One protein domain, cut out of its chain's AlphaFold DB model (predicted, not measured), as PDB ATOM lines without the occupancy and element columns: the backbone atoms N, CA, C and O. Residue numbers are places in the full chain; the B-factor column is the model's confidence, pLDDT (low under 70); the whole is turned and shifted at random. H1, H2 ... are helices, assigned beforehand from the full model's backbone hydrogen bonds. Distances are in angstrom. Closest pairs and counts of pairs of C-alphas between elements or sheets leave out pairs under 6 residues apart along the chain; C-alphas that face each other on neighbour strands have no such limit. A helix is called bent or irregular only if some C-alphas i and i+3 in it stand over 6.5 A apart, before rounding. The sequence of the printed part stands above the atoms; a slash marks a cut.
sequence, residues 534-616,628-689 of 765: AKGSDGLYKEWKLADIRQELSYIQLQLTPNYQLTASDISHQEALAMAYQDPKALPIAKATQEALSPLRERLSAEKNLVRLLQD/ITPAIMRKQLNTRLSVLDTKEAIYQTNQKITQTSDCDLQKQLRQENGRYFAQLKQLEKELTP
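This is residues 534 to 616 and 628 to 689 of the 765 residues of an uncharacterized protein of Streptococcus agalactiae (UniProt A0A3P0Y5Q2). A long helical hairpin, H4 and H5, makes one arm of a flat model, and H3 lies beside H4 and joins it to H1 and H2, which form a V on the other side of H3. H1, H2 and H3 each touch the other two and make a loose triangle, while residues 659 to 664, at the turn of the hairpin, stick out. The printed part has 145 residues with five named helices, H1 to H5 in chain order, and no named strand; its class is all helix. It is loose, with a radius of gyration of the C-alphas of 18.5 A, and spans 58 by 44 by 23 A.

The longest helix, H4, covers residues 630 to 659 and measures 43.3 A from C-alpha 630 at (-19.679, 48.889, -21.676) to C-alpha 659. H5, residues 663 to 686, measures 35.0 A and ends at C-alpha 686 at (-14.361, 54.616, -6.498). H3, residues 594 to 612, measures 25.6 A. H1, residues 538 to 560, measures 32.5 A and begins at C-alpha 538 at (-23.731, 38.511, -27.391). H2, residues 568 to 581, measures 19.9 A.

H3 is the hub, touching three other helices. It is irregular, with C-alphas 596 and 599 7.2 A apart, and has a kink of 31 degrees near residue 601. H3 and H4 touch at a shallow tilt of 18 degrees, opposite ways; their closest C-alphas, those of Lys 608 and Arg 634, are 5.7 A apart. H4 and H5 form a helical hairpin at a shallow tilt of 23 degrees, and their closest C-alphas are those of Ile 657 and Gln 666, at 5.4 A. Residues 579 to 581 of H2 touch residues 596 to 603 of H3 at a steep tilt of 54 degrees, the same way, with the C-alphas of Ala 580 and Leu 600 closest at 4.1 A. Residues 540 to 545 of H1 touch residues 607 to 611 of H3, opposite ways at 37 degrees, only just a steep tilt; the C-alphas of Tyr 541 and Leu 610 are closest, at 5.6 A. H1 touches H2 with residues 551 to 559 alone, at a steep tilt of 50 degrees, opposite ways; the closest C-alphas are those of Tyr 555 and Leu 577, at 6.0 A. H5 is apart from H1, H2 and H3. Every O i to N i+4 pair is within hydrogen-bond range in H1, H4 and H5; in H2 it is 9 of 10 and in H3 13 of 15.

The two C-alphas farthest apart, those of Lys 535 and Cys 663, are 60.1 A apart. Residues 617 to 627 are not printed, and C-alphas 616 and 628 are 12.1 A apart across this cut, which lies in the link from H3 to H4. The link from H2 to H3, residues 582 to 593, is long. The mean pLDDT of the printed part is 92.3, and residues 688 to 689 are under 70.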
ATOM      1  N   ALA A 534     -30.124  37.544 -27.896       90.06
ATOM      2  CA  ALA A 534     -28.697  37.740 -28.148       90.06
ATOM      3  C   ALA A 534     -28.303  37.357 -29.591       90.06
ATOM      4  O   ALA A 534     -28.708  36.308 -30.096       90.06
ATOM      5  N   LYS A 535     -27.469  38.183 -30.241       89.38
ATOM      6  CA  LYS A 535     -26.968  37.966 -31.610       89.38
ATOM      7  C   LYS A 535     -25.440  37.921 -31.647       89.38
ATOM      8  O   LYS A 535     -24.763  38.670 -30.950       89.38
ATOM      9  N   GLY A 536     -24.881  37.054 -32.492       90.75
ATOM     10  CA  GLY A 536     -23.430  36.959 -32.680       90.75
ATOM     11  C   GLY A 536     -22.679  36.718 -31.365       90.75
ATOM     12  O   GLY A 536     -22.966  35.763 -30.646       90.75
ATOM     13  N   SER A 537     -21.727  37.598 -31.038       89.38
ATOM     14  CA  SER A 537     -20.904  37.497 -29.823       89.38
ATOM     15  C   SER A 537     -21.669  37.746 -28.517       89.38
ATOM     16  O   SER A 537     -21.174  37.367 -27.455       89.38
ATOM     17  N   ASP A 538     -22.884  38.302 -28.572       93.38
ATOM     18  CA  ASP A 538     -23.731  38.511 -27.391       93.38
ATOM     19  C   ASP A 538     -24.178  37.188 -26.755       93.38
ATOM     20  O   ASP A 538     -24.382  37.123 -25.540       93.38
ATOM     21  N   GLY A 539     -24.279  36.114 -27.552       93.31
ATOM     22  CA  GLY A 539     -24.634  34.777 -27.067       93.31
ATOM     23  C   GLY A 539     -23.655  34.259 -26.013       93.31
ATOM     24  O   GLY A 539     -24.080  33.745 -24.982       93.31
ATOM     25  N   LEU A 540     -22.354  34.515 -26.203       95.12
ATOM     26  CA  LEU A 540     -21.304  34.123 -25.257       95.12
ATOM     27  C   LEU A 540     -21.459  34.835 -23.906       95.12
ATOM     28  O   LEU A 540     -21.292  34.220 -22.855       95.12
ATOM     29  N   TYR A 541     -21.803  36.129 -23.920       95.56
ATOM     30  CA  TYR A 541     -22.081  36.868 -22.687       95.56
ATOM     31  C   TYR A 541     -23.359  36.361 -22.014       95.56
ATOM     32  O   TYR A 541     -23.357  36.150 -20.804       95.56
ATOM     33  N   LYS A 542     -24.432  36.125 -22.783       96.44
ATOM     34  CA  LYS A 542     -25.705  35.604 -22.265       96.44
ATOM     35  C   LYS A 542     -25.521  34.260 -21.558       96.44
ATOM     36  O   LYS A 542     -25.970  34.114 -20.423       96.44
ATOM     37  N   GLU A 543     -24.862  33.300 -22.203       96.62
ATOM     38  CA  GLU A 543     -24.623  31.963 -21.649       96.62
ATOM     39  C   GLU A 543     -23.773  32.018 -20.380       96.62
ATOM     40  O   GLU A 543     -24.170  31.478 -19.343       96.62
ATOM     41  N   TRP A 544     -22.648  32.736 -20.431       97.56
ATOM     42  CA  TRP A 544     -21.777  32.907 -19.272       97.56
ATOM     43  C   TRP A 544     -22.505  33.595 -18.114       97.56
ATOM     44  O   TRP A 544     -22.415  33.141 -16.975       97.56
ATOM     45  N   LYS A 545     -23.274  34.657 -18.391       97.12
ATOM     46  CA  LYS A 545     -23.965  35.418 -17.345       97.12
ATOM     47  C   LYS A 545     -25.103  34.626 -16.708       97.12
ATOM     48  O   LYS A 545     -25.302  34.730 -15.502       97.12
ATOM     49  N   LEU A 546     -25.819  33.806 -17.480       98.00
ATOM     50  CA  LEU A 546     -26.801  32.865 -16.934       98.00
ATOM     51  C   LEU A 546     -26.133  31.829 -16.017       98.00
ATOM     52  O   LEU A 546     -26.654  31.552 -14.938       98.00
ATOM     53  N   ALA A 547     -24.976  31.283 -16.407       97.88
ATOM     54  CA  ALA A 547     -24.222  30.352 -15.567       97.88
ATOM     55  C   ALA A 547     -23.714  31.015 -14.269       97.88
ATOM     56  O   ALA A 547     -23.912  30.457 -13.189       97.88
ATOM     57  N   ASP A 548     -23.148  32.224 -14.362       97.81
ATOM     58  CA  ASP A 548     -22.702  33.046 -13.224       97.81
ATOM     59  C   ASP A 548     -23.860  33.333 -12.252       97.81
ATOM     60  O   ASP A 548     -23.740  33.106 -11.050       97.81
ATOM     61  N   ILE A 549     -25.025  33.742 -12.766       97.75
ATOM     62  CA  ILE A 549     -26.214  33.995 -11.938       97.75
ATOM     63  C   ILE A 549     -26.681  32.724 -11.221       97.75
ATOM     64  O   ILE A 549     -27.042  32.785 -10.047       97.75
ATOM     65  N   ARG A 550     -26.673  31.564 -11.887       97.69
ATOM     66  CA  ARG A 550     -27.088  30.292 -11.270       97.69
ATOM     67  C   ARG A 550     -26.138  29.847 -10.162       97.69
ATOM     68  O   ARG A 550     -26.603  29.370  -9.127       97.69
ATOM     69  N   GLN A 551     -24.832  30.032 -10.346       97.44
ATOM     70  CA  GLN A 551     -23.844  29.770  -9.301       97.44
ATOM     71  C   GLN A 551     -24.014  30.726  -8.108       97.44
ATOM     72  O   GLN A 551     -24.032  30.269  -6.964       97.44
ATOM     73  N   GLU A 552     -24.240  32.023  -8.351       97.00
ATOM     74  CA  GLU A 552     -24.514  32.997  -7.282       97.00
ATOM     75  C   GLU A 552     -25.831  32.685  -6.543       97.00
ATOM     76  O   GLU A 552     -25.895  32.759  -5.315       97.00
ATOM     77  N   LEU A 553     -26.879  32.264  -7.262       97.31
ATOM     78  CA  LEU A 553     -28.142  31.815  -6.666       97.31
ATOM     79  C   LEU A 553     -27.955  30.565  -5.795       97.31
ATOM     80  O   LEU A 553     -28.544  30.503  -4.714       97.31
ATOM     81  N   SER A 554     -27.130  29.604  -6.228       96.81
ATOM     82  CA  SER A 554     -26.753  28.432  -5.420       96.81
ATOM     83  C   SER A 554     -26.053  28.864  -4.129       96.81
ATOM     84  O   SER A 554     -26.446  28.454  -3.034       96.81
ATOM     85  N   TYR A 555     -25.091  29.785  -4.231       96.44
ATOM     86  CA  TYR A 555     -24.382  30.324  -3.072       96.44
ATOM     87  C   TYR A 555     -25.329  30.988  -2.066       96.44
ATOM     88  O   TYR A 555     -25.290  30.684  -0.871       96.44
ATOM     89  N   ILE A 556     -26.233  31.849  -2.543       94.38
ATOM     90  CA  ILE A 556     -27.229  32.513  -1.694       94.38
ATOM     91  C   ILE A 556     -28.168  31.491  -1.049       94.38
ATOM     92  O   ILE A 556     -28.489  31.615   0.133       94.38
ATOM     93  N   GLN A 557     -28.590  30.460  -1.783       93.88
ATOM     94  CA  GLN A 557     -29.448  29.409  -1.241       93.88
ATOM     95  C   GLN A 557     -28.761  28.649  -0.096       93.88
ATOM     96  O   GLN A 557     -29.384  28.417   0.942       93.88
ATOM     97  N   LEU A 558     -27.471  28.333  -0.233       92.94
ATOM     98  CA  LEU A 558     -26.674  27.727   0.839       92.94
ATOM     99  C   LEU A 558     -26.544  28.664   2.049       92.94
ATOM    100  O   LEU A 558     -26.634  28.214   3.185       92.94
ATOM    101  N   GLN A 559     -26.398  29.978   1.834       90.56
ATOM    102  CA  GLN A 559     -26.344  30.968   2.923       90.56
ATOM    103  C   GLN A 559     -27.680  31.168   3.654       90.56
ATOM    104  O   GLN A 559     -27.692  31.505   4.843       90.56
ATOM    105  N   LEU A 560     -28.802  31.000   2.953       86.75
ATOM    106  CA  LEU A 560     -30.145  31.052   3.534       86.75
ATOM    107  C   LEU A 560     -30.510  29.757   4.274       86.75
ATOM    108  O   LEU A 560     -31.377  29.777   5.151       86.75
ATOM    109  N   THR A 561     -29.849  28.648   3.943       82.88
ATOM    110  CA  THR A 561     -30.086  27.341   4.554       82.88
ATOM    111  C   THR A 561     -29.420  27.274   5.935       82.88
ATOM    112  O   THR A 561     -28.233  27.576   6.069       82.88
ATOM    113  N   PRO A 562     -30.148  26.911   7.006       76.88
ATOM    114  CA  PRO A 562     -29.550  26.771   8.329       76.88
ATOM    115  C   PRO A 562     -28.432  25.721   8.352       76.88
ATOM    116  O   PRO A 562     -28.643  24.603   7.900       76.88
ATOM    117  N   ASN A 563     -27.291  26.021   8.985       72.19
ATOM    118  CA  ASN A 563     -26.117  25.131   8.995       72.19
ATOM    119  C   ASN A 563     -26.398  23.692   9.461       72.19
ATOM    120  O   ASN A 563     -25.744  22.771   9.001       72.19
ATOM    121  N   TYR A 564     -27.359  23.478  10.366       74.06
ATOM    122  CA  TYR A 564     -27.713  22.128  10.831       74.06
ATOM    123  C   TYR A 564     -28.418  21.276   9.759       74.06
ATOM    124  O   TYR A 564     -28.595  20.080   9.963       74.06
ATOM    125  N   GLN A 565     -28.859  21.899   8.664       78.44
ATOM    126  CA  GLN A 565     -29.416  21.244   7.481       78.44
ATOM    127  C   GLN A 565     -28.363  21.050   6.380       78.44
ATOM    128  O   GLN A 565     -28.641  20.342   5.420       78.44
ATOM    129  N   LEU A 566     -27.181  21.669   6.502       81.06
ATOM    130  CA  LEU A 566     -26.106  21.551   5.521       81.06
ATOM    131  C   LEU A 566     -25.297  20.276   5.775       81.06
ATOM    132  O   LEU A 566     -24.865  20.006   6.899       81.06
ATOM    133  N   THR A 567     -25.067  19.505   4.719       91.62
ATOM    134  CA  THR A 567     -24.117  18.390   4.733       91.62
ATOM    135  C   THR A 567     -22.676  18.908   4.672       91.62
ATOM    136  O   THR A 567     -22.425  20.064   4.336       91.62
ATOM    137  N   ALA A 568     -21.692  18.046   4.948       89.75
ATOM    138  CA  ALA A 568     -20.281  18.408   4.777       89.75
ATOM    139  C   ALA A 568     -19.962  18.836   3.330       89.75
ATOM    140  O   ALA A 568     -19.219  19.790   3.122       89.75
ATOM    141  N   SER A 569     -20.586  18.182   2.342       92.62
ATOM    142  CA  SER A 569     -20.460  18.552   0.928       92.62
ATOM    143  C   SER A 569     -21.032  19.941   0.649       92.62
ATOM    144  O   SER A 569     -20.427  20.710  -0.095       92.62
ATOM    145  N   ASP A 570     -22.172  20.284   1.255       90.38
ATOM    146  CA  ASP A 570     -22.784  21.606   1.090       90.38
ATOM    147  C   ASP A 570     -21.908  22.711   1.685       90.38
ATOM    148  O   ASP A 570     -21.771  23.775   1.086       90.38
ATOM    149  N   ILE A 571     -21.280  22.448   2.836       87.81
ATOM    150  CA  ILE A 571     -20.346  23.379   3.483       87.81
ATOM    151  C   ILE A 571     -19.125  23.607   2.583       87.81
ATOM    152  O   ILE A 571     -18.801  24.755   2.286       87.81
ATOM    153  N   SER A 572     -18.494  22.544   2.076       91.88
ATOM    154  CA  SER A 572     -17.352  22.677   1.159       91.88
ATOM    155  C   SER A 572     -17.732  23.383  -0.146       91.88
ATOM    156  O   SER A 572     -16.974  24.211  -0.651       91.88
ATOM    157  N   HIS A 573     -18.924  23.112  -0.688       92.88
ATOM    158  CA  HIS A 573     -19.420  23.809  -1.874       92.88
ATOM    159  C   HIS A 573     -19.677  25.298  -1.597       92.88
ATOM    160  O   HIS A 573     -19.316  26.152  -2.408       92.88
ATOM    161  N   GLN A 574     -20.245  25.625  -0.433       92.56
ATOM    162  CA  GLN A 574     -20.455  27.001   0.010       92.56
ATOM    163  C   GLN A 574     -19.131  27.754   0.174       92.56
ATOM    164  O   GLN A 574     -19.050  28.910  -0.237       92.56
ATOM    165  N   GLU A 575     -18.103  27.124   0.746       90.44
ATOM    166  CA  GLU A 575     -16.764  27.709   0.897       90.44
ATOM    167  C   GLU A 575     -16.112  27.994  -0.463       90.44
ATOM    168  O   GLU A 575     -15.617  29.101  -0.684       90.44
ATOM    169  N   ALA A 576     -16.194  27.053  -1.408       91.62
ATOM    170  CA  ALA A 576     -15.686  27.247  -2.767       91.62
ATOM    171  C   ALA A 576     -16.404  28.402  -3.494       91.62
ATOM    172  O   ALA A 576     -15.764  29.259  -4.104       91.62
ATOM    173  N   LEU A 577     -17.736  28.475  -3.389       94.81
ATOM    174  CA  LEU A 577     -18.515  29.577  -3.961       94.81
ATOM    175  C   LEU A 577     -18.234  30.914  -3.257       94.81
ATOM    176  O   LEU A 577     -18.207  31.959  -3.912       94.81
ATOM    177  N   ALA A 578     -17.971  30.906  -1.948       92.44
ATOM    178  CA  ALA A 578     -17.617  32.113  -1.209       92.44
ATOM    179  C   ALA A 578     -16.354  32.777  -1.777       92.44
ATOM    180  O   ALA A 578     -16.334  34.000  -1.906       92.44
ATOM    181  N   MET A 579     -15.353  31.992  -2.195       92.00
ATOM    182  CA  MET A 579     -14.135  32.510  -2.836       92.00
ATOM    183  C   MET A 579     -14.414  33.208  -4.175       92.00
ATOM    184  O   MET A 579     -13.668  34.106  -4.548       92.00
ATOM    185  N   ALA A 580     -15.482  32.844  -4.893       93.94
ATOM    186  CA  ALA A 580     -15.840  33.433  -6.187       93.94
ATOM    187  C   ALA A 580     -16.793  34.642  -6.082       93.94
ATOM    188  O   ALA A 580     -16.777  35.517  -6.953       93.94
ATOM    189  N   TYR A 581     -17.614  34.715  -5.028       93.69
ATOM    190  CA  TYR A 581     -18.699  35.704  -4.883       93.69
ATOM    191  C   TYR A 581     -18.532  36.680  -3.707       93.69
ATOM    192  O   TYR A 581     -19.438  37.464  -3.418       93.69
ATOM    193  N   GLN A 582     -17.387  36.678  -3.021       87.44
ATOM    194  CA  GLN A 582     -17.112  37.640  -1.955       87.44
ATOM    195  C   GLN A 582     -17.011  39.083  -2.480       87.44
ATOM    196  O   GLN A 582     -16.426  39.343  -3.531       87.44
ATOM    197  N   ASP A 583     -17.547  40.044  -1.719       87.69
ATOM    198  CA  ASP A 583     -17.383  41.472  -2.011       87.69
ATOM    199  C   ASP A 583     -15.904  41.888  -1.841       87.69
ATOM    200  O   ASP A 583     -15.376  41.790  -0.722       87.69
ATOM    201  N   PRO A 584     -15.240  42.403  -2.902       89.88
ATOM    202  CA  PRO A 584     -13.864  42.885  -2.834       89.88
ATOM    203  C   PRO A 584     -13.625  43.889  -1.706       89.88
ATOM    204  O   PRO A 584     -12.557  43.882  -1.095       89.88
ATOM    205  N   LYS A 585     -14.610  44.739  -1.384       88.25
ATOM    206  CA  LYS A 585     -14.488  45.738  -0.316       88.25
ATOM    207  C   LYS A 585     -14.515  45.090   1.069       88.25
ATOM    208  O   LYS A 585     -13.685  45.424   1.911       88.25
ATOM    209  N   ALA A 586     -15.402  44.121   1.288       86.31
ATOM    210  CA  ALA A 586     -15.548  43.417   2.565       86.31
ATOM    211  C   ALA A 586     -14.457  42.358   2.837       86.31
ATOM    212  O   ALA A 586     -14.335  41.882   3.972       86.31
ATOM    213  N   LEU A 587     -13.665  41.976   1.826       87.62
ATOM    214  CA  LEU A 587     -12.557  41.030   1.972       87.62
ATOM    215  C   LEU A 587     -11.464  41.575   2.922       87.62
ATOM    216  O   LEU A 587     -10.909  42.645   2.660       87.62
ATOM    217  N   PRO A 588     -11.093  40.857   3.996       91.56
ATOM    218  CA  PRO A 588     -10.016  41.272   4.895       91.56
ATOM    219  C   PRO A 588      -8.642  41.058   4.257       91.56
ATOM    220  O   PRO A 588      -8.401  40.009   3.666       91.56
ATOM    221  N   ILE A 589      -7.708  41.988   4.479       92.94
ATOM    222  CA  ILE A 589      -6.321  41.883   3.984       92.94
ATOM    223  C   ILE A 589      -5.656  40.585   4.464       92.94
ATOM    224  O   ILE A 589      -5.004  39.910   3.684       92.94
ATOM    225  N   ALA A 590      -5.890  40.172   5.712       92.00
ATOM    226  CA  ALA A 590      -5.329  38.935   6.265       92.00
ATOM    227  C   ALA A 590      -5.773  37.647   5.540       92.00
ATOM    228  O   ALA A 590      -5.144  36.612   5.718       92.00
ATOM    229  N   LYS A 591      -6.852  37.692   4.743       90.38
ATOM    230  CA  LYS A 591      -7.354  36.553   3.953       90.38
ATOM    231  C   LYS A 591      -7.077  36.715   2.447       90.38
ATOM    232  O   LYS A 591      -7.499  35.872   1.664       90.38
ATOM    233  N   ALA A 592      -6.376  37.772   2.033       92.69
ATOM    234  CA  ALA A 592      -6.116  38.119   0.633       92.69
ATOM    235  C   ALA A 592      -4.921  37.340   0.041       92.69
ATOM    236  O   ALA A 592      -3.982  37.928  -0.488       92.69
ATOM    237  N   THR A 593      -4.941  36.011   0.164       93.38
ATOM    238  CA  THR A 593      -3.941  35.129  -0.465       93.38
ATOM    239  C   THR A 593      -4.210  34.978  -1.963       93.38
ATOM    240  O   THR A 593      -5.349  35.130  -2.409       93.38
ATOM    241  N   GLN A 594      -3.183  34.622  -2.737       91.62
ATOM    242  CA  GLN A 594      -3.319  34.376  -4.175       91.62
ATOM    243  C   GLN A 594      -4.379  33.304  -4.482       91.62
ATOM    244  O   GLN A 594      -5.243  33.507  -5.334       91.62
ATOM    245  N   GLU A 595      -4.343  32.191  -3.746       91.06
ATOM    246  CA  GLU A 595      -5.281  31.070  -3.878       91.06
ATOM    247  C   GLU A 595      -6.716  31.484  -3.524       91.06
ATOM    248  O   GLU A 595      -7.649  31.178  -4.263       91.06
ATOM    249  N   ALA A 596      -6.899  32.252  -2.442       89.44
ATOM    250  CA  ALA A 596      -8.216  32.748  -2.038       89.44
ATOM    251  C   ALA A 596      -8.836  33.721  -3.049       89.44
ATOM    252  O   ALA A 596     -10.060  33.814  -3.143       89.44
ATOM    253  N   LEU A 597      -8.003  34.456  -3.791       93.62
ATOM    254  CA  LEU A 597      -8.437  35.502  -4.713       93.62
ATOM    255  C   LEU A 597      -8.624  35.036  -6.157       93.62
ATOM    256  O   LEU A 597      -9.374  35.681  -6.895       93.62
ATOM    257  N   SER A 598      -7.957  33.955  -6.570       94.56
ATOM    258  CA  SER A 598      -7.979  33.458  -7.956       94.56
ATOM    259  C   SER A 598      -9.402  33.233  -8.492       94.56
ATOM    260  O   SER A 598      -9.706  33.824  -9.532       94.56
ATOM    261  N   PRO A 599     -10.327  32.547  -7.784       95.31
ATOM    262  CA  PRO A 599     -11.679  32.312  -8.300       95.31
ATOM    263  C   PRO A 599     -12.459  33.604  -8.594       95.31
ATOM    264  O   PRO A 599     -13.059  33.762  -9.660       95.31
ATOM    265  N   LEU A 600     -12.420  34.578  -7.676       95.38
ATOM    266  CA  LEU A 600     -13.060  35.882  -7.875       95.38
ATOM    267  C   LEU A 600     -12.385  36.682  -8.997       95.38
ATOM    268  O   LEU A 600     -13.074  37.303  -9.811       95.38
ATOM    269  N   ARG A 601     -11.048  36.669  -9.068       95.81
ATOM    270  CA  ARG A 601     -10.274  37.363 -10.108       95.81
ATOM    271  C   ARG A 601     -10.584  36.812 -11.499       95.81
ATOM    272  O   ARG A 601     -10.783  37.597 -12.429       95.81
ATOM    273  N   GLU A 602     -10.650  35.495 -11.641       96.25
ATOM    274  CA  GLU A 602     -10.985  34.811 -12.891       96.25
ATOM    275  C   GLU A 602     -12.401  35.155 -13.346       96.25
ATOM    276  O   GLU A 602     -12.587  35.594 -14.482       96.25
ATOM    277  N   ARG A 603     -13.381  35.079 -12.440       96.81
ATOM    278  CA  ARG A 603     -14.777  35.437 -12.725       96.81
ATOM    279  C   ARG A 603     -14.926  36.889 -13.191       96.81
ATOM    280  O   ARG A 603     -15.521  37.142 -14.238       96.81
ATOM    281  N   LEU A 604     -14.345  37.846 -12.459       96.44
ATOM    282  CA  LEU A 604     -14.388  39.270 -12.820       96.44
ATOM    283  C   LEU A 604     -13.665  39.554 -14.147       96.44
ATOM    284  O   LEU A 604     -14.101  40.400 -14.933       96.44
ATOM    285  N   SER A 605     -12.562  38.850 -14.413       97.00
ATOM    286  CA  SER A 605     -11.806  38.985 -15.662       97.00
ATOM    287  C   SER A 605     -12.564  38.402 -16.855       97.00
ATOM    288  O   SER A 605     -12.581  39.026 -17.919       97.00
ATOM    289  N   ALA A 606     -13.234  37.261 -16.675       97.06
ATOM    290  CA  ALA A 606     -14.100  36.657 -17.681       97.06
ATOM    291  C   ALA A 606     -15.249  37.602 -18.059       97.06
ATOM    292  O   ALA A 606     -15.420  37.907 -19.241       97.06
ATOM    293  N   GLU A 607     -15.954  38.167 -17.068       96.44
ATOM    294  CA  GLU A 607     -17.016  39.151 -17.313       96.44
ATOM    295  C   GLU A 607     -16.491  40.353 -18.100       96.44
ATOM    296  O   GLU A 607     -17.055  40.742 -19.123       96.44
ATOM    297  N   LYS A 608     -15.362  40.921 -17.659       96.25
ATOM    298  CA  LYS A 608     -14.738  42.083 -18.302       96.25
ATOM    299  C   LYS A 608     -14.415  41.818 -19.772       96.25
ATOM    300  O   LYS A 608     -14.629  42.694 -20.617       96.25
ATOM    301  N   ASN A 609     -13.888  40.633 -20.071       95.81
ATOM    302  CA  ASN A 609     -13.513  40.237 -21.423       95.81
ATOM    303  C   ASN A 609     -14.740  40.040 -22.318       95.81
ATOM    304  O   ASN A 609     -14.713  40.485 -23.464       95.81
ATOM    305  N   LEU A 610     -15.821  39.455 -21.801       95.44
ATOM    306  CA  LEU A 610     -17.067  39.276 -22.549       95.44
ATOM    307  C   LEU A 610     -17.800  40.604 -22.779       95.44
ATOM    308  O   LEU A 610     -18.256  40.864 -23.888       95.44
ATOM    309  N   VAL A 611     -17.810  41.510 -21.794       94.50
ATOM    310  CA  VAL A 611     -18.368  42.869 -21.945       94.50
ATOM    311  C   VAL A 611     -17.670  43.654 -23.062       94.50
ATOM    312  O   VAL A 611     -18.270  44.526 -23.691       94.50
ATOM    313  N   ARG A 612     -16.391  43.367 -23.346       91.44
ATOM    314  CA  ARG A 612     -15.668  43.965 -24.482       91.44
ATOM    315  C   ARG A 612     -16.235  43.531 -25.839       91.44
ATOM    316  O   ARG A 612     -16.109  44.296 -26.787       91.44
ATOM    317  N   LEU A 613     -16.824  42.341 -25.919       92.94
ATOM    318  CA  LEU A 613     -17.316  41.720 -27.150       92.94
ATOM    319  C   LEU A 613     -18.818  41.958 -27.394       92.94
ATOM    320  O   LEU A 613     -19.340  41.476 -28.398       92.94
ATOM    321  N   LEU A 614     -19.501  42.686 -26.503       92.94
ATOM    322  CA  LEU A 614     -20.931  42.985 -26.621       92.94
ATOM    323  C   LEU A 614     -21.236  43.899 -27.818       92.94
ATOM    324  O   LEU A 614     -20.660  44.985 -27.950       92.94
ATOM    325  N   GLN A 615     -22.181  43.468 -28.649       90.44
ATOM    326  CA  GLN A 615     -22.747  44.209 -29.774       90.44
ATOM    327  C   GLN A 615     -23.955  45.023 -29.311       90.44
ATOM    328  O   GLN A 615     -23.972  46.246 -29.483       90.44
ATOM    329  N   ASP A 616     -24.927  44.378 -28.661       88.56
ATOM    330  CA  ASP A 616     -26.031  45.068 -28.001       88.56
ATOM    331  C   ASP A 616     -25.565  45.668 -26.670       88.56
ATOM    332  O   ASP A 616     -25.336  44.992 -25.668       88.56
ATOM    333  N   ILE A 628     -25.957  52.301 -18.270       86.81
ATOM    334  CA  ILE A 628     -24.575  51.844 -18.131       86.81
ATOM    335  C   ILE A 628     -24.020  51.461 -19.495       86.81
ATOM    336  O   ILE A 628     -24.509  50.562 -20.173       86.81
ATOM    337  N   THR A 629     -22.926  52.115 -19.876       90.44
ATOM    338  CA  THR A 629     -22.186  51.761 -21.088       90.44
ATOM    339  C   THR A 629     -21.176  50.642 -20.809       90.44
ATOM    340  O   THR A 629     -20.675  50.522 -19.683       90.44
ATOM    341  N   PRO A 630     -20.754  49.871 -21.830       92.31
ATOM    342  CA  PRO A 630     -19.679  48.889 -21.676       92.31
ATOM    343  C   PRO A 630     -18.380  49.482 -21.114       92.31
ATOM    344  O   PRO A 630     -17.655  48.810 -20.386       92.31
ATOM    345  N   ALA A 631     -18.074  50.749 -21.416       90.94
ATOM    346  CA  ALA A 631     -16.898  51.429 -20.874       90.94
ATOM    347  C   ALA A 631     -17.005  51.642 -19.355       90.94
ATOM    348  O   ALA A 631     -16.042  51.376 -18.634       90.94
ATOM    349  N   ILE A 632     -18.178  52.061 -18.871       90.44
ATOM    350  CA  ILE A 632     -18.450  52.243 -17.440       90.44
ATOM    351  C   ILE A 632     -18.383  50.895 -16.713       90.44
ATOM    352  O   ILE A 632     -17.672  50.785 -15.715       90.44
ATOM    353  N   MET A 633     -19.034  49.853 -17.245       91.94
ATOM    354  CA  MET A 633     -19.005  48.508 -16.655       91.94
ATOM    355  C   MET A 633     -17.573  47.955 -16.569       91.94
ATOM    356  O   MET A 633     -17.137  47.486 -15.520       91.94
ATOM    357  N   ARG A 634     -16.775  48.083 -17.640       93.56
ATOM    358  CA  ARG A 634     -15.362  47.669 -17.611       93.56
ATOM    359  C   ARG A 634     -14.537  48.465 -16.607       93.56
ATOM    360  O   ARG A 634     -13.670  47.879 -15.965       93.56
ATOM    361  N   LYS A 635     -14.787  49.772 -16.459       92.81
ATOM    362  CA  LYS A 635     -14.126  50.586 -15.432       92.81
ATOM    363  C   LYS A 635     -14.432  50.032 -14.040       92.81
ATOM    364  O   LYS A 635     -13.500  49.796 -13.285       92.81
ATOM    365  N   GLN A 636     -15.697  49.737 -13.740       91.25
ATOM    366  CA  GLN A 636     -16.106  49.157 -12.455       91.25
ATOM    367  C   GLN A 636     -15.453  47.791 -12.191       91.25
ATOM    368  O   GLN A 636     -14.941  47.555 -11.097       91.25
ATOM    369  N   LEU A 637     -15.421  46.905 -13.192       94.19
ATOM    370  CA  LEU A 637     -14.757  45.599 -13.090       94.19
ATOM    371  C   LEU A 637     -13.242  45.742 -12.887       94.19
ATOM    372  O   LEU A 637     -12.671  45.038 -12.058       94.19
ATOM    373  N   ASN A 638     -12.594  46.685 -13.579       95.50
ATOM    374  CA  ASN A 638     -11.179  46.991 -13.368       95.50
ATOM    375  C   ASN A 638     -10.916  47.530 -11.959       95.50
ATOM    376  O   ASN A 638      -9.997  47.045 -11.314       95.50
ATOM    377  N   THR A 639     -11.729  48.459 -11.447       94.62
ATOM    378  CA  THR A 639     -11.583  48.960 -10.072       94.62
ATOM    379  C   THR A 639     -11.706  47.819  -9.056       94.62
ATOM    380  O   THR A 639     -10.905  47.743  -8.127       94.62
ATOM    381  N   ARG A 640     -12.659  46.890  -9.245       94.94
ATOM    382  CA  ARG A 640     -12.786  45.688  -8.397       94.94
ATOM    383  C   ARG A 640     -11.533  44.817  -8.450       94.94
ATOM    384  O   ARG A 640     -11.038  44.443  -7.394       94.94
ATOM    385  N   LEU A 641     -11.015  44.530  -9.646       96.12
ATOM    386  CA  LEU A 641      -9.777  43.762  -9.827       96.12
ATOM    387  C   LEU A 641      -8.587  44.448  -9.143       96.12
ATOM    388  O   LEU A 641      -7.899  43.812  -8.355       96.12
ATOM    389  N   SER A 642      -8.416  45.758  -9.340       96.31
ATOM    390  CA  SER A 642      -7.349  46.528  -8.696       96.31
ATOM    391  C   SER A 642      -7.437  46.495  -7.172       96.31
ATOM    392  O   SER A 642      -6.405  46.437  -6.518       96.31
ATOM    393  N   VAL A 643      -8.639  46.478  -6.583       95.62
ATOM    394  CA  VAL A 643      -8.778  46.297  -5.129       95.62
ATOM    395  C   VAL A 643      -8.271  44.934  -4.673       95.62
ATOM    396  O   VAL A 643      -7.609  44.865  -3.639       95.62
ATOM    397  N   LEU A 644      -8.543  43.864  -5.423       95.38
ATOM    398  CA  LEU A 644      -8.024  42.532  -5.095       95.38
ATOM    399  C   LEU A 644      -6.499  42.505  -5.194       95.38
ATOM    400  O   LEU A 644      -5.844  42.065  -4.255       95.38
ATOM    401  N   ASP A 645      -5.947  43.053  -6.277       95.25
ATOM    402  CA  ASP A 645      -4.503  43.105  -6.512       95.25
ATOM    403  C   ASP A 645      -3.788  43.934  -5.431       95.25
ATOM    404  O   ASP A 645      -2.776  43.505  -4.880       95.25
ATOM    405  N   THR A 646      -4.342  45.091  -5.047       96.56
ATOM    406  CA  THR A 646      -3.786  45.912  -3.962       96.56
ATOM    407  C   THR A 646      -3.886  45.202  -2.608       96.56
ATOM    408  O   THR A 646      -2.940  45.256  -1.826       96.56
ATOM    409  N   LYS A 647      -4.995  44.509  -2.306       96.44
ATOM    410  CA  LYS A 647      -5.125  43.742  -1.053       96.44
ATOM    411  C   LYS A 647      -4.145  42.569  -0.993       96.44
ATOM    412  O   LYS A 647      -3.559  42.347   0.066       96.44
ATOM    413  N   GLU A 648      -3.934  41.872  -2.107       96.75
ATOM    414  CA  GLU A 648      -2.922  40.818  -2.223       96.75
ATOM    415  C   GLU A 648      -1.506  41.373  -2.015       96.75
ATOM    416  O   GLU A 648      -0.737  40.821  -1.230       96.75
ATOM    417  N   ALA A 649      -1.177  42.506  -2.644       96.62
ATOM    418  CA  ALA A 649       0.125  43.154  -2.491       96.62
ATOM    419  C   ALA A 649       0.407  43.560  -1.035       96.62
ATOM    420  O   ALA A 649       1.512  43.335  -0.533       96.62
ATOM    421  N   ILE A 650      -0.600  44.080  -0.319       97.12
ATOM    422  CA  ILE A 650      -0.475  44.386   1.115       97.12
ATOM    423  C   ILE A 650      -0.271  43.101   1.921       97.12
ATOM    424  O   ILE A 650       0.591  43.054   2.798       97.12
ATOM    425  N   TYR A 651      -1.043  42.048   1.637       96.50
ATOM    426  CA  TYR A 651      -0.903  40.762   2.319       96.50
ATOM    427  C   TYR A 651       0.511  40.184   2.157       96.50
ATOM    428  O   TYR A 651       1.160  39.852   3.149       96.50
ATOM    429  N   GLN A 652       1.024  40.127   0.925       96.31
ATOM    430  CA  GLN A 652       2.368  39.628   0.632       96.31
ATOM    431  C   GLN A 652       3.455  40.488   1.290       96.31
ATOM    432  O   GLN A 652       4.411  39.962   1.858       96.31
ATOM    433  N   THR A 653       3.306  41.813   1.258       95.75
ATOM    434  CA  THR A 653       4.253  42.738   1.898       95.75
ATOM    435  C   THR A 653       4.246  42.584   3.420       95.75
ATOM    436  O   THR A 653       5.312  42.564   4.031       95.75
ATOM    437  N   ASN A 654       3.080  42.377   4.043       95.62
ATOM    438  CA  ASN A 654       2.982  42.065   5.473       95.62
ATOM    439  C   ASN A 654       3.743  40.780   5.828       95.62
ATOM    440  O   ASN A 654       4.504  40.781   6.791       95.62
ATOM    441  N   GLN A 655       3.597  39.719   5.026       94.94
ATOM    442  CA  GLN A 655       4.347  38.472   5.221       94.94
ATOM    443  C   GLN A 655       5.863  38.707   5.140       94.94
ATOM    444  O   GLN A 655       6.598  38.275   6.025       94.94
ATOM    445  N   LYS A 656       6.332  39.465   4.138       95.75
ATOM    446  CA  LYS A 656       7.757  39.814   3.988       95.75
ATOM    447  C   LYS A 656       8.297  40.603   5.185       95.75
ATOM    448  O   LYS A 656       9.402  40.323   5.638       95.75
ATOM    449  N   ILE A 657       7.523  41.552   5.721       93.75
ATOM    450  CA  ILE A 657       7.901  42.325   6.919       93.75
ATOM    451  C   ILE A 657       8.073  41.403   8.128       93.75
ATOM    452  O   ILE A 657       9.018  41.582   8.889       93.75
ATOM    453  N   THR A 658       7.180  40.427   8.309       93.31
ATOM    454  CA  THR A 658       7.256  39.472   9.424       93.31
ATOM    455  C   THR A 658       8.411  38.477   9.271       93.31
ATOM    456  O   THR A 658       8.953  38.024  10.272       93.31
ATOM    457  N   GLN A 659       8.791  38.136   8.038       93.44
ATOM    458  CA  GLN A 659       9.823  37.133   7.744       93.44
ATOM    459  C   GLN A 659      11.254  37.689   7.735       93.44
ATOM    460  O   GLN A 659      12.198  36.918   7.894       93.44
ATOM    461  N   THR A 660      11.441  38.997   7.537       92.56
ATOM    462  CA  THR A 660      12.776  39.614   7.506       92.56
ATOM    463  C   THR A 660      13.198  40.175   8.863       92.56
ATOM    464  O   THR A 660      12.415  40.835   9.543       92.56
ATOM    465  N   SER A 661      14.467  39.974   9.228       91.69
ATOM    466  CA  SER A 661      15.100  40.582  10.412       91.69
ATOM    467  C   SER A 661      15.878  41.865  10.088       91.69
ATOM    468  O   SER A 661      16.405  42.506  10.994       91.69
ATOM    469  N   ASP A 662      15.971  42.246   8.808       94.50
ATOM    470  CA  ASP A 662      16.670  43.452   8.354       94.50
ATOM    471  C   ASP A 662      15.805  44.703   8.594       94.50
ATOM    472  O   ASP A 662      14.738  44.874   7.999       94.50
ATOM    473  N   CYS A 663      16.281  45.589   9.472       90.75
ATOM    474  CA  CYS A 663      15.580  46.804   9.881       90.75
ATOM    475  C   CYS A 663      15.387  47.811   8.732       90.75
ATOM    476  O   CYS A 663      14.342  48.470   8.661       90.75
ATOM    477  N   ASP A 664      16.351  47.930   7.816       93.00
ATOM    478  CA  ASP A 664      16.260  48.857   6.687       93.00
ATOM    479  C   ASP A 664      15.291  48.324   5.629       93.00
ATOM    480  O   ASP A 664      14.434  49.068   5.136       93.00
ATOM    481  N   LEU A 665      15.330  47.015   5.367       91.94
ATOM    482  CA  LEU A 665      14.354  46.354   4.501       91.94
ATOM    483  C   LEU A 665      12.933  46.429   5.084       91.94
ATOM    484  O   LEU A 665      11.990  46.754   4.363       91.94
ATOM    485  N   GLN A 666      12.755  46.215   6.394       92.38
ATOM    486  CA  GLN A 666      11.455  46.403   7.052       92.38
ATOM    487  C   GLN A 666      10.935  47.837   6.884       92.38
ATOM    488  O   GLN A 666       9.743  48.038   6.638       92.38
ATOM    489  N   LYS A 667      11.806  48.845   7.002       94.06
ATOM    490  CA  LYS A 667      11.437  50.253   6.803       94.06
ATOM    491  C   LYS A 667      10.987  50.519   5.363       94.06
ATOM    492  O   LYS A 667       9.962  51.176   5.175       94.06
ATOM    493  N   GLN A 668      11.697  49.987   4.368       95.06
ATOM    494  CA  GLN A 668      11.317  50.096   2.953       95.06
ATOM    495  C   GLN A 668       9.965  49.425   2.671       95.06
ATOM    496  O   GLN A 668       9.072  50.060   2.110       95.06
ATOM    497  N   LEU A 669       9.766  48.191   3.145       94.62
ATOM    498  CA  LEU A 669       8.509  47.453   2.980       94.62
ATOM    499  C   LEU A 669       7.327  48.157   3.669       94.62
ATOM    500  O   LEU A 669       6.222  48.184   3.133       94.62
ATOM    501  N   ARG A 670       7.536  48.793   4.833       94.25
ATOM    502  CA  ARG A 670       6.499  49.609   5.496       94.25
ATOM    503  C   ARG A 670       6.119  50.844   4.677       94.25
ATOM    504  O   ARG A 670       4.940  51.191   4.620       94.25
ATOM    505  N   GLN A 671       7.089  51.502   4.039       94.94
ATOM    506  CA  GLN A 671       6.819  52.631   3.141       94.94
ATOM    507  C   GLN A 671       6.049  52.187   1.892       94.94
ATOM    508  O   GLN A 671       5.099  52.858   1.490       94.94
ATOM    509  N   GLU A 672       6.423  51.045   1.310       94.75
ATOM    510  CA  GLU A 672       5.717  50.429   0.186       94.75
ATOM    511  C   GLU A 672       4.264  50.094   0.558       94.75
ATOM    512  O   GLU A 672       3.332  50.530  -0.120       94.75
ATOM    513  N   ASN A 673       4.056  49.453   1.711       95.44
ATOM    514  CA  ASN A 673       2.725  49.202   2.258       95.44
ATOM    515  C   ASN A 673       1.908  50.484   2.433       95.44
ATOM    516  O   ASN A 673       0.731  50.513   2.079       95.44
ATOM    517  N   GLY A 674       2.519  51.562   2.935       95.62
ATOM    518  CA  GLY A 674       1.862  52.865   3.053       95.62
ATOM    519  C   GLY A 674       1.294  53.369   1.719       95.62
ATOM    520  O   GLY A 674       0.184  53.907   1.688       95.62
ATOM    521  N   ARG A 675       2.000  53.129   0.604       96.94
ATOM    522  CA  ARG A 675       1.513  53.451  -0.749       96.94
ATOM    523  C   ARG A 675       0.339  52.561  -1.152       96.94
ATOM    524  O   ARG A 675      -0.667  53.088  -1.624       96.94
ATOM    525  N   TYR A 676       0.418  51.252  -0.910       97.38
ATOM    526  CA  TYR A 676      -0.692  50.339  -1.201       97.38
ATOM    527  C   TYR A 676      -1.951  50.668  -0.390       97.38
ATOM    528  O   TYR A 676      -3.048  50.677  -0.942       97.38
ATOM    529  N   PHE A 677      -1.829  51.024   0.891       96.75
ATOM    530  CA  PHE A 677      -2.971  51.463   1.702       96.75
ATOM    531  C   PHE A 677      -3.589  52.773   1.191       96.75
ATOM    532  O   PHE A 677      -4.815  52.913   1.179       96.75
ATOM    533  N   ALA A 678      -2.766  53.727   0.740       96.12
ATOM    534  CA  ALA A 678      -3.255  54.959   0.126       96.12
ATOM    535  C   ALA A 678      -4.024  54.675  -1.177       96.12
ATOM    536  O   ALA A 678      -5.127  55.197  -1.366       96.12
ATOM    537  N   GLN A 679      -3.487  53.794  -2.027       96.12
ATOM    538  CA  GLN A 679      -4.143  53.336  -3.252       96.12
ATOM    539  C   GLN A 679      -5.462  52.614  -2.949       96.12
ATOM    540  O   GLN A 679      -6.488  52.938  -3.544       96.12
ATOM    541  N   LEU A 680      -5.470  51.687  -1.986       94.88
ATOM    542  CA  LEU A 680      -6.671  50.960  -1.576       94.88
ATOM    543  C   LEU A 680      -7.772  51.924  -1.123       94.88
ATOM    544  O   LEU A 680      -8.911  51.812  -1.568       94.88
ATOM    545  N   LYS A 681      -7.426  52.929  -0.309       93.31
ATOM    546  CA  LYS A 681      -8.367  53.962   0.149       93.31
ATOM    547  C   LYS A 681      -8.966  54.764  -1.009       93.31
ATOM    548  O   LYS A 681     -10.126  55.166  -0.930       93.31
ATOM    549  N   GLN A 682      -8.198  55.029  -2.066       92.94
ATOM    550  CA  GLN A 682      -8.708  55.689  -3.268       92.94
ATOM    551  C   GLN A 682      -9.656  54.768  -4.046       92.94
ATOM    552  O   GLN A 682     -10.783  55.162  -4.341       92.94
ATOM    553  N   LEU A 683      -9.246  53.527  -4.308       93.00
ATOM    554  CA  LEU A 683     -10.053  52.550  -5.040       93.00
ATOM    555  C   LEU A 683     -11.372  52.216  -4.319       93.00
ATOM    556  O   LEU A 683     -12.417  52.089  -4.954       93.00
ATOM    557  N   GLU A 684     -11.374  52.138  -2.985       89.56
ATOM    558  CA  GLU A 684     -12.589  51.896  -2.192       89.56
ATOM    559  C   GLU A 684     -13.593  53.058  -2.226       89.56
ATOM    560  O   GLU A 684     -14.797  52.824  -2.051       89.56
ATOM    561  N   LYS A 685     -13.124  54.292  -2.468       87.56
ATOM    562  CA  LYS A 685     -13.994  55.441  -2.762       87.56
ATOM    563  C   LYS A 685     -14.591  55.334  -4.162       87.56
ATOM    564  O   LYS A 685     -15.749  55.676  -4.350       87.56
ATOM    565  N   GLU A 686     -13.848  54.821  -5.136       85.81
ATOM    566  CA  GLU A 686     -14.361  54.616  -6.498       85.81
ATOM    567  C   GLU A 686     -15.356  53.447  -6.596       85.81
ATOM    568  O   GLU A 686     -16.215  53.442  -7.474       85.81
ATOM    569  N   LEU A 687     -15.281  52.479  -5.673       78.38
ATOM    570  CA  LEU A 687     -16.239  51.374  -5.547       78.38
ATOM    571  C   LEU A 687     -17.601  51.787  -4.975       78.38
ATOM    572  O   LEU A 687     -18.549  51.004  -5.075       78.38
ATOM    573  N   THR A 688     -17.730  52.967  -4.351       59.78
ATOM    574  CA  THR A 688     -19.061  53.444  -3.949       59.78
ATOM    575  C   THR A 688     -19.929  53.639  -5.194       59.78
ATOM    576  O   THR A 688     -19.435  54.192  -6.178       59.78
ATOM    577  N   PRO A 689     -21.187  53.158  -5.200       55.97
ATOM    578  CA  PRO A 689     -22.039  53.263  -6.376       55.97
ATOM    579  C   PRO A 689     -22.111  54.721  -6.832       55.97
ATOM    580  O   PRO A 689     -22.256  55.623  -6.005       55.97
TER     581      PRO A 689